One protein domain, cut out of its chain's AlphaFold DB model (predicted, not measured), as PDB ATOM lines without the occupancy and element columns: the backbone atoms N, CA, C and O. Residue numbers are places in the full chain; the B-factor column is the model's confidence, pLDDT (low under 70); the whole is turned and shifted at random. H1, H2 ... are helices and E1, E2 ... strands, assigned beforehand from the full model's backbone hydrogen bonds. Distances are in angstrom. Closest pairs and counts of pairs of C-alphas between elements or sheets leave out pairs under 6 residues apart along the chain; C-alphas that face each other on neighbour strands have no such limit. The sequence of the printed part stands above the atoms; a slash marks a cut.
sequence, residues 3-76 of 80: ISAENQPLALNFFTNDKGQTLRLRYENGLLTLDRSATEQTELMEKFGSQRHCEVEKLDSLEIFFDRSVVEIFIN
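Overview. This is residues 3 to 76 of the 80 residues of the protein "Sucrose-6-phosphate hydrolase" of Actinobacillus equuli (UniProt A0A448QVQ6). A four-stranded antiparallel sheet, in the order E1, E2, E3, E4, forms one wall, and a smaller hairpin, E5 and E6, folds back over one of its faces across a gap, as a loose two-layer sandwich. The short helix H1 sits in a loop beyond one end of E3 and E4. The 74 printed residues hold six named strands and one named helix, in the order E1 E2 E3 H1 E4 E5 E6; the class is mostly strand, with 36 residues in named elements, under half. The whole is compact, with a radius of gyration of the C-alphas of 12.9 A and spans of 36 by 25 by 20 A.

Arrangement. Begin with E1, residues 10 to 14, and E2, residues 23 to 28, a hairpin where N 12 and O 25 are 2.9 A apart. E3, residues 31 to 35, completes a meander, each strand the antiparallel neighbour of the one before; see N 33 and O 26 at 2.7 A. At the edge, E4, residues 51 to 55, has N 54 and O 32 at 2.9 A. The hairpin of E5, residues 61 to 66, and E6, residues 71 to 75, has N 74 and O 63 at 2.8 A; E5 and E2 are apart. Residues 3 to 4 pair antiparallel with 61 to 62 of E5. H1, residues 43 to 46, is not on the four-stranded sheet and is too short for an O i to N i+4 pair.

Along the chain. Find C-alpha 10 at (-19.914, -53.800, 56.443), where E1 begins. E2 runs 16.5 A and E5 16.8 A; E6 ends at C-alpha 75, (-21.749, -41.386, 60.363).

Size, cuts and confidence. The C-alphas of Glu 6 and Glu 43, the two farthest apart, are 38.1 A apart. The printed part has no cut, no link is long, and no printed residue is under 70 in pLDDT.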
ATOM      1  N   ILE A   3     -28.531 -48.048  60.938       94.25
ATOM      2  CA  ILE A   3     -27.748 -49.283  61.021       94.25
ATOM      3  C   ILE A   3     -26.784 -49.155  62.197       94.25
ATOM      4  O   ILE A   3     -26.047 -48.175  62.285       94.25
ATOM      5  N   SER A   4     -26.779 -50.151  63.083       94.56
ATOM      6  CA  SER A   4     -25.707 -50.328  64.063       94.56
ATOM      7  C   SER A   4     -24.627 -51.199  63.427       94.56
ATOM      8  O   SER A   4     -24.922 -52.302  62.972       94.56
ATOM      9  N   ALA A   5     -23.416 -50.660  63.300       91.44
ATOM     10  CA  ALA A   5     -22.308 -51.308  62.600       91.44
ATOM     11  C   ALA A   5     -21.294 -51.957  63.557       91.44
ATOM     12  O   ALA A   5     -20.519 -52.805  63.123       91.44
ATOM     13  N   GLU A   6     -21.300 -51.574  64.842       91.75
ATOM     14  CA  GLU A   6     -20.480 -52.176  65.915       91.75
ATOM     15  C   GLU A   6     -18.980 -52.304  65.569       91.75
ATOM     16  O   GLU A   6     -18.277 -53.226  65.990       91.75
ATOM     17  N   ASN A   7     -18.487 -51.365  64.762       93.94
ATOM     18  CA  ASN A   7     -17.149 -51.318  64.191       93.94
ATOM     19  C   ASN A   7     -16.711 -52.600  63.459       93.94
ATOM     20  O   ASN A   7     -15.524 -52.928  63.430       93.94
ATOM     21  N   GLN A   8     -17.657 -53.335  62.872       95.44
ATOM     22  CA  GLN A   8     -17.383 -54.516  62.056       95.44
ATOM     23  C   GLN A   8     -17.366 -54.174  60.564       95.44
ATOM     24  O   GLN A   8     -18.037 -53.226  60.146       95.44
ATOM     25  N   PRO A   9     -16.641 -54.954  59.735       96.62
ATOM     26  CA  PRO A   9     -16.739 -54.827  58.293       96.62
ATOM     27  C   PRO A   9     -18.192 -54.890  57.821       96.62
ATOM     28  O   PRO A   9     -18.961 -55.764  58.226       96.62
ATOM     29  N   LEU A  10     -18.556 -53.963  56.943       95.94
ATOM     30  CA  LEU A  10     -19.914 -53.800  56.443       95.94
ATOM     31  C   LEU A  10     -19.895 -53.812  54.920       95.94
ATOM     32  O   LEU A  10     -19.057 -53.160  54.299       95.94
ATOM     33  N   ALA A  11     -20.858 -54.500  54.315       97.19
ATOM     34  CA  ALA A  11     -21.099 -54.449  52.882       97.19
ATOM     35  C   ALA A  11     -22.604 -54.382  52.621       97.19
ATOM     36  O   ALA A  11     -23.344 -55.312  52.935       97.19
ATOM     37  N   LEU A  12     -23.047 -53.274  52.035       97.12
ATOM     38  CA  LEU A  12     -24.438 -53.029  51.680       97.12
ATOM     39  C   LEU A  12     -24.542 -52.772  50.183       97.12
ATOM     40  O   LEU A  12     -23.759 -52.011  49.611       97.12
ATOM     41  N   ASN A  13     -25.543 -53.390  49.566       97.62
ATOM     42  CA  ASN A  13     -25.892 -53.177  48.170       97.62
ATOM     43  C   ASN A  13     -27.270 -52.521  48.108       97.62
ATOM     44  O   ASN A  13     -28.234 -53.032  48.678       97.62
ATOM     45  N   PHE A  14     -27.355 -51.400  47.402       96.44
ATOM     46  CA  PHE A  14     -28.586 -50.659  47.167       96.44
ATOM     47  C   PHE A  14     -28.902 -50.624  45.674       96.44
ATOM     48  O   PHE A  14     -28.001 -50.643  44.832       96.44
ATOM     49  N   PHE A  15     -30.195 -50.529  45.356       95.75
ATOM     50  CA  PHE A  15     -30.702 -50.381  43.986       95.75
ATOM     51  C   PHE A  15     -30.213 -51.464  43.014       95.75
ATOM     52  O   PHE A  15     -30.027 -51.193  41.828       95.75
ATOM     53  N   THR A  16     -30.002 -52.689  43.507       97.69
ATOM     54  CA  THR A  16     -29.681 -53.827  42.646       97.69
ATOM     55  C   THR A  16     -30.842 -54.108  41.694       97.69
ATOM     56  O   THR A  16     -31.987 -54.192  42.137       97.69
ATOM     57  N   ASN A  17     -30.564 -54.241  40.396       96.94
ATOM     58  CA  ASN A  17     -31.589 -54.482  39.377       96.94
ATOM     59  C   ASN A  17     -31.202 -55.594  38.387       96.94
ATOM     60  O   ASN A  17     -30.075 -56.090  38.396       96.94
ATOM     61  N   ASP A  18     -32.129 -55.945  37.494       97.69
ATOM     62  CA  ASP A  18     -31.969 -57.034  36.513       97.69
ATOM     63  C   ASP A  18     -30.857 -56.786  35.479       97.69
ATOM     64  O   ASP A  18     -30.407 -57.714  34.810       97.69
ATOM     65  N   LYS A  19     -30.372 -55.542  35.352       96.81
ATOM     66  CA  LYS A  19     -29.206 -55.197  34.520       96.81
ATOM     67  C   LYS A  19     -27.878 -55.398  35.262       96.81
ATOM     68  O   LYS A  19     -26.828 -55.050  34.729       96.81
ATOM     69  N   GLY A  20     -27.917 -55.908  36.494       96.38
ATOM     70  CA  GLY A  20     -26.750 -56.076  37.359       96.38
ATOM     71  C   GLY A  20     -26.213 -54.763  37.925       96.38
ATOM     72  O   GLY A  20     -25.114 -54.750  38.485       96.38
ATOM     73  N   GLN A  21     -26.958 -53.660  37.785       97.88
ATOM     74  CA  GLN A  21     -26.519 -52.378  38.318       97.88
ATOM     75  C   GLN A  21     -26.692 -52.357  39.830       97.88
ATOM     76  O   GLN A  21     -27.676 -52.892  40.325       97.88
ATOM     77  N   THR A  22     -25.764 -51.746  40.565       98.06
ATOM     78  CA  THR A  22     -25.847 -51.644  42.028       98.06
ATOM     79  C   THR A  22     -25.021 -50.474  42.557       98.06
ATOM     80  O   THR A  22     -23.917 -50.213  42.081       98.06
ATOM     81  N   LEU A  23     -25.534 -49.800  43.585       97.81
ATOM     82  CA  LEU A  23     -24.773 -48.873  44.423       97.81
ATOM     83  C   LEU A  23     -24.236 -49.652  45.627       97.81
ATOM     84  O   LEU A  23     -24.993 -50.395  46.251       97.81
ATOM     85  N   ARG A  24     -22.949 -49.515  45.952       98.44
ATOM     86  CA  ARG A  24     -22.323 -50.267  47.050       98.44
ATOM     87  C   ARG A  24     -21.815 -49.325  48.127       98.44
ATOM     88  O   ARG A  24     -21.134 -48.355  47.812       98.44
ATOM     89  N   LEU A  25     -22.093 -49.643  49.384       98.31
ATOM     90  CA  LEU A  25     -21.475 -49.001  50.540       98.31
ATOM     91  C   LEU A  25     -20.691 -50.059  51.309       98.31
ATOM     92  O   LEU A  25     -21.246 -51.094  51.678       98.31
ATOM     93  N   ARG A  26     -19.400 -49.818  51.521       98.19
ATOM     94  CA  ARG A  26     -18.516 -50.740  52.238       98.19
ATOM     95  C   ARG A  26     -17.763 -50.022  53.335       98.19
ATOM     96  O   ARG A  26     -17.294 -48.917  53.103       98.19
ATOM     97  N   TYR A  27     -17.623 -50.664  54.483       98.00
ATOM     98  CA  TYR A  27     -16.696 -50.254  55.528       98.00
ATOM     99  C   TYR A  27     -15.728 -51.396  55.783       98.00
ATOM    100  O   TYR A  27     -16.151 -52.503  56.109       98.00
ATOM    101  N   GLU A  28     -14.440 -51.135  55.615       97.38
ATOM    102  CA  GLU A  28     -13.380 -52.085  55.930       97.38
ATOM    103  C   GLU A  28     -12.108 -51.320  56.294       97.38
ATOM    104  O   GLU A  28     -11.811 -50.288  55.695       97.38
ATOM    105  N   ASN A  29     -11.362 -51.814  57.284       95.19
ATOM    106  CA  ASN A  29     -10.065 -51.258  57.690       95.19
ATOM    107  C   ASN A  29     -10.080 -49.737  57.951       95.19
ATOM    108  O   ASN A  29      -9.159 -49.029  57.550       95.19
ATOM    109  N   GLY A  30     -11.136 -49.229  58.596       95.69
ATOM    110  CA  GLY A  30     -11.268 -47.807  58.919       95.69
ATOM    111  C   GLY A  30     -11.651 -46.909  57.735       95.69
ATOM    112  O   GLY A  30     -11.566 -45.686  57.836       95.69
ATOM    113  N   LEU A  31     -12.062 -47.486  56.601       97.38
ATOM    114  CA  LEU A  31     -12.429 -46.742  55.399       97.38
ATOM    115  C   LEU A  31     -13.867 -47.050  54.982       97.38
ATOM    116  O   LEU A  31     -14.188 -48.176  54.595       97.38
ATOM    117  N   LEU A  32     -14.728 -46.033  55.002       97.81
ATOM    118  CA  LEU A  32     -16.065 -46.098  54.423       97.81
ATOM    119  C   LEU A  32     -16.003 -45.664  52.955       97.81
ATOM    120  O   LEU A  32     -15.545 -44.569  52.638       97.81
ATOM    121  N   THR A  33     -16.475 -46.514  52.048       98.31
ATOM    122  CA  THR A  33     -16.465 -46.286  50.602       98.31
ATOM    123  C   THR A  33     -17.864 -46.408  50.021       98.31
ATOM    124  O   THR A  33     -18.472 -47.478  50.084       98.31
ATOM    125  N   LEU A  34     -18.340 -45.334  49.393       98.12
ATOM    126  CA  LEU A  34     -19.512 -45.347  48.524       98.12
ATOM    127  C   LEU A  34     -19.048 -45.503  47.071       98.12
ATOM    128  O   LEU A  34     -18.289 -44.676  46.566       98.12
ATOM    129  N   ASP A  35     -19.509 -46.555  46.404       98.00
ATOM    130  CA  ASP A  35     -19.096 -46.938  45.057       98.00
ATOM    131  C   ASP A  35     -20.307 -47.065  44.132       98.00
ATOM    132  O   ASP A  35     -21.151 -47.954  44.284       98.00
ATOM    133  N   ARG A  36     -20.365 -46.168  43.147       97.12
ATOM    134  CA  ARG A  36     -21.375 -46.160  42.087       97.12
ATOM    135  C   ARG A  36     -20.847 -46.690  40.753       97.12
ATOM    136  O   ARG A  36     -21.541 -46.576  39.760       97.12
ATOM    137  N   SER A  37     -19.646 -47.266  40.673       97.12
ATOM    138  CA  SER A  37     -19.062 -47.755  39.405       97.12
ATOM    139  C   SER A  37     -19.938 -48.770  38.669       97.12
ATOM    140  O   SER A  37     -19.939 -48.799  37.443       97.12
ATOM    141  N   ALA A  38     -20.717 -49.562  39.409       97.19
ATOM    142  CA  ALA A  38     -21.666 -50.522  38.865       97.19
ATOM    143  C   ALA A  38     -23.072 -49.933  38.641       97.19
ATOM    144  O   ALA A  38     -24.015 -50.690  38.471       97.19
ATOM    145  N   THR A  39     -23.265 -48.613  38.659       95.69
ATOM    146  CA  THR A  39     -24.521 -47.978  38.218       95.69
ATOM    147  C   THR A  39     -24.427 -47.556  36.757       95.69
ATOM    148  O   THR A  39     -23.374 -47.661  36.134       95.69
ATOM    149  N   GLU A  40     -25.516 -47.023  36.203       94.75
ATOM    150  CA  GLU A  40     -25.408 -46.244  34.969       94.75
ATOM    151  C   GLU A  40     -24.392 -45.104  35.153       94.75
ATOM    152  O   GLU A  40     -24.361 -44.449  36.202       94.75
ATOM    153  N   GLN A  41     -23.541 -44.916  34.145       95.00
ATOM    154  CA  GLN A  41     -22.529 -43.867  34.084       95.00
ATOM    155  C   GLN A  41     -22.768 -43.044  32.826       95.00
ATOM    156  O   GLN A  41     -22.788 -43.581  31.721       95.00
ATOM    157  N   THR A  42     -22.954 -41.738  32.994       94.88
ATOM    158  CA  THR A  42     -22.978 -40.789  31.877       94.88
ATOM    159  C   THR A  42     -21.601 -40.157  31.696       94.88
ATOM    160  O   THR A  42     -20.813 -40.087  32.640       94.88
ATOM    161  N   GLU A  43     -21.330 -39.592  30.519       96.12
ATOM    162  CA  GLU A  43     -20.066 -38.884  30.250       96.12
ATOM    163  C   GLU A  43     -19.774 -37.762  31.261       96.12
ATOM    164  O   GLU A  43     -18.622 -37.468  31.580       96.12
ATOM    165  N   LEU A  44     -20.818 -37.110  31.786       93.94
ATOM    166  CA  LEU A  44     -20.664 -36.087  32.817       93.94
ATOM    167  C   LEU A  44     -20.263 -36.709  34.156       93.94
ATOM    168  O   LEU A  44     -19.396 -36.173  34.840       93.94
ATOM    169  N   MET A  45     -20.879 -37.830  34.529       93.81
ATOM    170  CA  MET A  45     -20.610 -38.525  35.785       93.81
ATOM    171  C   MET A  45     -19.174 -39.038  35.873       93.81
ATOM    172  O   MET A  45     -18.574 -38.970  36.948       93.81
ATOM    173  N   GLU A  46     -18.615 -39.538  34.776       92.88
ATOM    174  CA  GLU A  46     -17.247 -40.064  34.750       92.88
ATOM    175  C   GLU A  46     -16.209 -39.004  35.143       92.88
ATOM    176  O   GLU A  46     -15.243 -39.312  35.842       92.88
ATOM    177  N   LYS A  47     -16.464 -37.726  34.824       96.12
ATOM    178  CA  LYS A  47     -15.584 -36.598  35.181       96.12
ATOM    179  C   LYS A  47     -15.432 -36.390  36.690       96.12
ATOM    180  O   LYS A  47     -14.463 -35.772  37.118       96.12
ATOM    181  N   PHE A  48     -16.367 -36.890  37.497       93.62
ATOM    182  CA  PHE A  48     -16.355 -36.739  38.956       93.62
ATOM    183  C   PHE A  48     -15.826 -37.976  39.694       93.62
ATOM    184  O   PHE A  48     -15.746 -37.954  40.928       93.62
ATOM    185  N   GLY A  49     -15.479 -39.046  38.971       95.19
ATOM    186  CA  GLY A  49     -15.130 -40.342  39.548       95.19
ATOM    187  C   GLY A  49     -16.336 -41.079  40.142       95.19
ATOM    188  O   GLY A  49     -17.385 -40.495  40.430       95.19
ATOM    189  N   SER A  50     -16.199 -42.388  40.321       96.56
ATOM    190  CA  SER A  50     -17.285 -43.289  40.732       96.56
ATOM    191  C   SER A  50     -17.228 -43.713  42.200       96.56
ATOM    192  O   SER A  50     -18.151 -44.373  42.670       96.56
ATOM    193  N   GLN A  51     -16.183 -43.328  42.932       97.50
ATOM    194  CA  GLN A  51     -16.014 -43.675  44.339       97.50
ATOM    195  C   GLN A  51     -15.815 -42.429  45.201       97.50
ATOM    196  O   GLN A  51     -15.257 -41.409  44.770       97.50
ATOM    197  N   ARG A  52     -16.324 -42.510  46.428       96.19
ATOM    198  CA  ARG A  52     -16.090 -41.545  47.499       96.19
ATOM    199  C   ARG A  52     -15.675 -42.303  48.744       96.19
ATOM    200  O   ARG A  52     -16.271 -43.330  49.061       96.19
ATOM    201  N   HIS A  53     -14.665 -41.777  49.423       96.44
ATOM    202  CA  HIS A  53     -14.069 -42.395  50.595       96.44
ATOM    203  C   HIS A  53     -14.142 -41.433  51.777       96.44
ATOM    204  O   HIS A  53     -13.964 -40.225  51.608       96.44
ATOM    205  N   CYS A  54     -14.387 -41.983  52.958       95.06
ATOM    206  CA  CYS A  54     -14.320 -41.286  54.230       95.06
ATOM    207  C   CYS A  54     -13.541 -42.163  55.211       95.06
ATOM    208  O   CYS A  54     -13.871 -43.336  55.392       95.06
ATOM    209  N   GLU A  55     -12.496 -41.609  55.816       96.12
ATOM    210  CA  GLU A  55     -11.795 -42.264  56.918       96.12
ATOM    211  C   GLU A  55     -12.665 -42.199  58.175       96.12
ATOM    212  O   GLU A  55     -13.108 -41.125  58.592       96.12
ATOM    213  N   VAL A  56     -12.915 -43.367  58.758       94.62
ATOM    214  CA  VAL A  56     -13.745 -43.564  59.942       94.62
ATOM    215  C   VAL A  56     -13.014 -44.566  60.825       94.62
ATOM    216  O   VAL A  56     -13.075 -45.760  60.578       94.62
ATOM    217  N   GLU A  57     -12.293 -44.094  61.842       91.06
ATOM    218  CA  GLU A  57     -11.502 -44.967  62.727       91.06
ATOM    219  C   GLU A  57     -12.375 -46.013  63.440       91.06
ATOM    220  O   GLU A  57     -11.971 -47.164  63.627       91.06
ATOM    221  N   LYS A  58     -13.592 -45.607  63.815       94.38
ATOM    222  CA  LYS A  58     -14.569 -46.455  64.484       94.38
ATOM    223  C   LYS A  58     -15.970 -46.184  63.954       94.38
ATOM    224  O   LYS A  58     -16.500 -45.090  64.141       94.38
ATOM    225  N   LEU A  59     -16.575 -47.179  63.311       95.62
ATOM    226  CA  LEU A  59     -17.930 -47.068  62.776       95.62
ATOM    227  C   LEU A  59     -18.948 -47.714  63.721       95.62
ATOM    228  O   LEU A  59     -19.151 -48.923  63.677       95.62
ATOM    229  N   ASP A  60     -19.624 -46.924  64.549       95.25
ATOM    230  CA  ASP A  60     -20.639 -47.435  65.476       95.25
ATOM    231  C   ASP A  60     -22.041 -47.426  64.853       95.25
ATOM    232  O   ASP A  60     -22.800 -48.391  64.997       95.25
ATOM    233  N   SER A  61     -22.389 -46.355  64.131       95.50
ATOM    234  CA  SER A  61     -23.705 -46.216  63.498       95.50
ATOM    235  C   SER A  61     -23.673 -45.475  62.163       95.50
ATOM    236  O   SER A  61     -22.835 -44.606  61.926       95.50
ATOM    237  N   LEU A  62     -24.630 -45.820  61.303       96.50
ATOM    238  CA  LEU A  62     -24.929 -45.121  60.057       96.50
ATOM    239  C   LEU A  62     -26.400 -44.729  60.025       96.50
ATOM    240  O   LEU A  62     -27.272 -45.545  60.337       96.50
ATOM    241  N   GLU A  63     -26.673 -43.522  59.551       97.00
ATOM    242  CA  GLU A  63     -28.008 -43.105  59.145       97.00
ATOM    243  C   GLU A  63     -27.998 -42.698  57.670       97.00
ATOM    244  O   GLU A  63     -27.217 -41.850  57.250       97.00
ATOM    245  N   ILE A  64     -28.835 -43.351  56.865       96.75
ATOM    246  CA  ILE A  64     -28.850 -43.200  55.407       96.75
ATOM    247  C   ILE A  64     -30.217 -42.706  54.949       96.75
ATOM    248  O   ILE A  64     -31.243 -43.337  55.244       96.75
ATOM    249  N   PHE A  65     -30.221 -41.629  54.171       96.75
ATOM    250  CA  PHE A  65     -31.396 -41.066  53.519       96.75
ATOM    251  C   PHE A  65     -31.241 -41.160  52.007       96.75
ATOM    252  O   PHE A  65     -30.183 -40.866  51.454       96.75
ATOM    253  N   PHE A  66     -32.311 -41.588  51.343       96.12
ATOM    254  CA  PHE A  66     -32.380 -41.654  49.891       96.12
ATOM    255  C   PHE A  66     -33.473 -40.718  49.395       96.12
ATOM    256  O   PHE A  66     -34.617 -40.802  49.844       96.12
ATOM    257  N   ASP A  67     -33.120 -39.897  48.418       95.31
ATOM    258  CA  ASP A  67     -34.054 -39.236  47.516       95.31
ATOM    259  C   ASP A  67     -33.850 -39.797  46.095       95.31
ATOM    260  O   ASP A  67     -32.997 -40.655  45.856       95.31
ATOM    261  N   ARG A  68     -34.624 -39.323  45.116       91.25
ATOM    262  CA  ARG A  68     -34.610 -39.798  43.724       91.25
ATOM    263  C   ARG A  68     -33.224 -39.788  43.082       91.25
ATOM    264  O   ARG A  68     -32.967 -40.612  42.210       91.25
ATOM    265  N   SER A  69     -32.359 -38.851  43.464       89.69
ATOM    266  CA  SER A  69     -31.024 -38.691  42.871       89.69
ATOM    267  C   SER A  69     -29.930 -38.344  43.877       89.69
ATOM    268  O   SER A  69     -28.831 -37.968  43.473       89.69
ATOM    269  N   VAL A  70     -30.224 -38.418  45.174       93.19
ATOM    270  CA  VAL A  70     -29.299 -38.034  46.245       93.19
ATOM    271  C   VAL A  70     -29.298 -39.127  47.303       93.19
ATOM    272  O   VAL A  70     -30.341 -39.692  47.629       93.19
ATOM    273  N   VAL A  71     -28.111 -39.419  47.826       95.31
ATOM    274  CA  VAL A  71     -27.936 -40.198  49.046       95.31
ATOM    275  C   VAL A  71     -27.181 -39.340  50.050       95.31
ATOM    276  O   VAL A  71     -26.141 -38.770  49.721       95.31
ATOM    277  N   GLU A  72     -27.708 -39.264  51.263       95.88
ATOM    278  CA  GLU A  72     -27.052 -38.634  52.405       95.88
ATOM    279  C   GLU A  72     -26.740 -39.724  53.425       95.88
ATOM    280  O   GLU A  72     -27.579 -40.581  53.713       95.88
ATOM    281  N   ILE A  73     -25.505 -39.728  53.923       95.88
ATOM    282  CA  ILE A  73     -25.006 -40.717  54.874       95.88
ATOM    283  C   ILE A  73     -24.417 -39.940  56.042       95.88
ATOM    284  O   ILE A  73     -23.439 -39.225  55.860       95.88
ATOM    285  N   PHE A  74     -25.004 -40.112  57.220       95.88
ATOM    286  CA  PHE A  74     -24.517 -39.555  58.473       95.88
ATOM    287  C   PHE A  74     -23.821 -40.659  59.257       95.88
ATOM    288  O   PHE A  74     -24.391 -41.734  59.477       95.88
ATOM    289  N   ILE A  75     -22.584 -40.404  59.667       95.81
ATOM    290  CA  ILE A  75     -21.749 -41.386  60.363       95.81
ATOM    291  C   ILE A  75     -21.693 -41.009  61.842       95.81
ATOM    292  O   ILE A  75     -21.482 -39.844  62.171       95.81
ATOM    293  N   ASN A  76     -21.906 -41.981  62.734       94.81
ATOM    294  CA  ASN A  76     -21.865 -41.793  64.190       94.81
ATOM    295  C   ASN A  76     -22.681 -40.576  64.671       94.81
ATOM    296  O   ASN A  76     -22.201 -39.750  65.437       94.81
TER     297      ASN A  76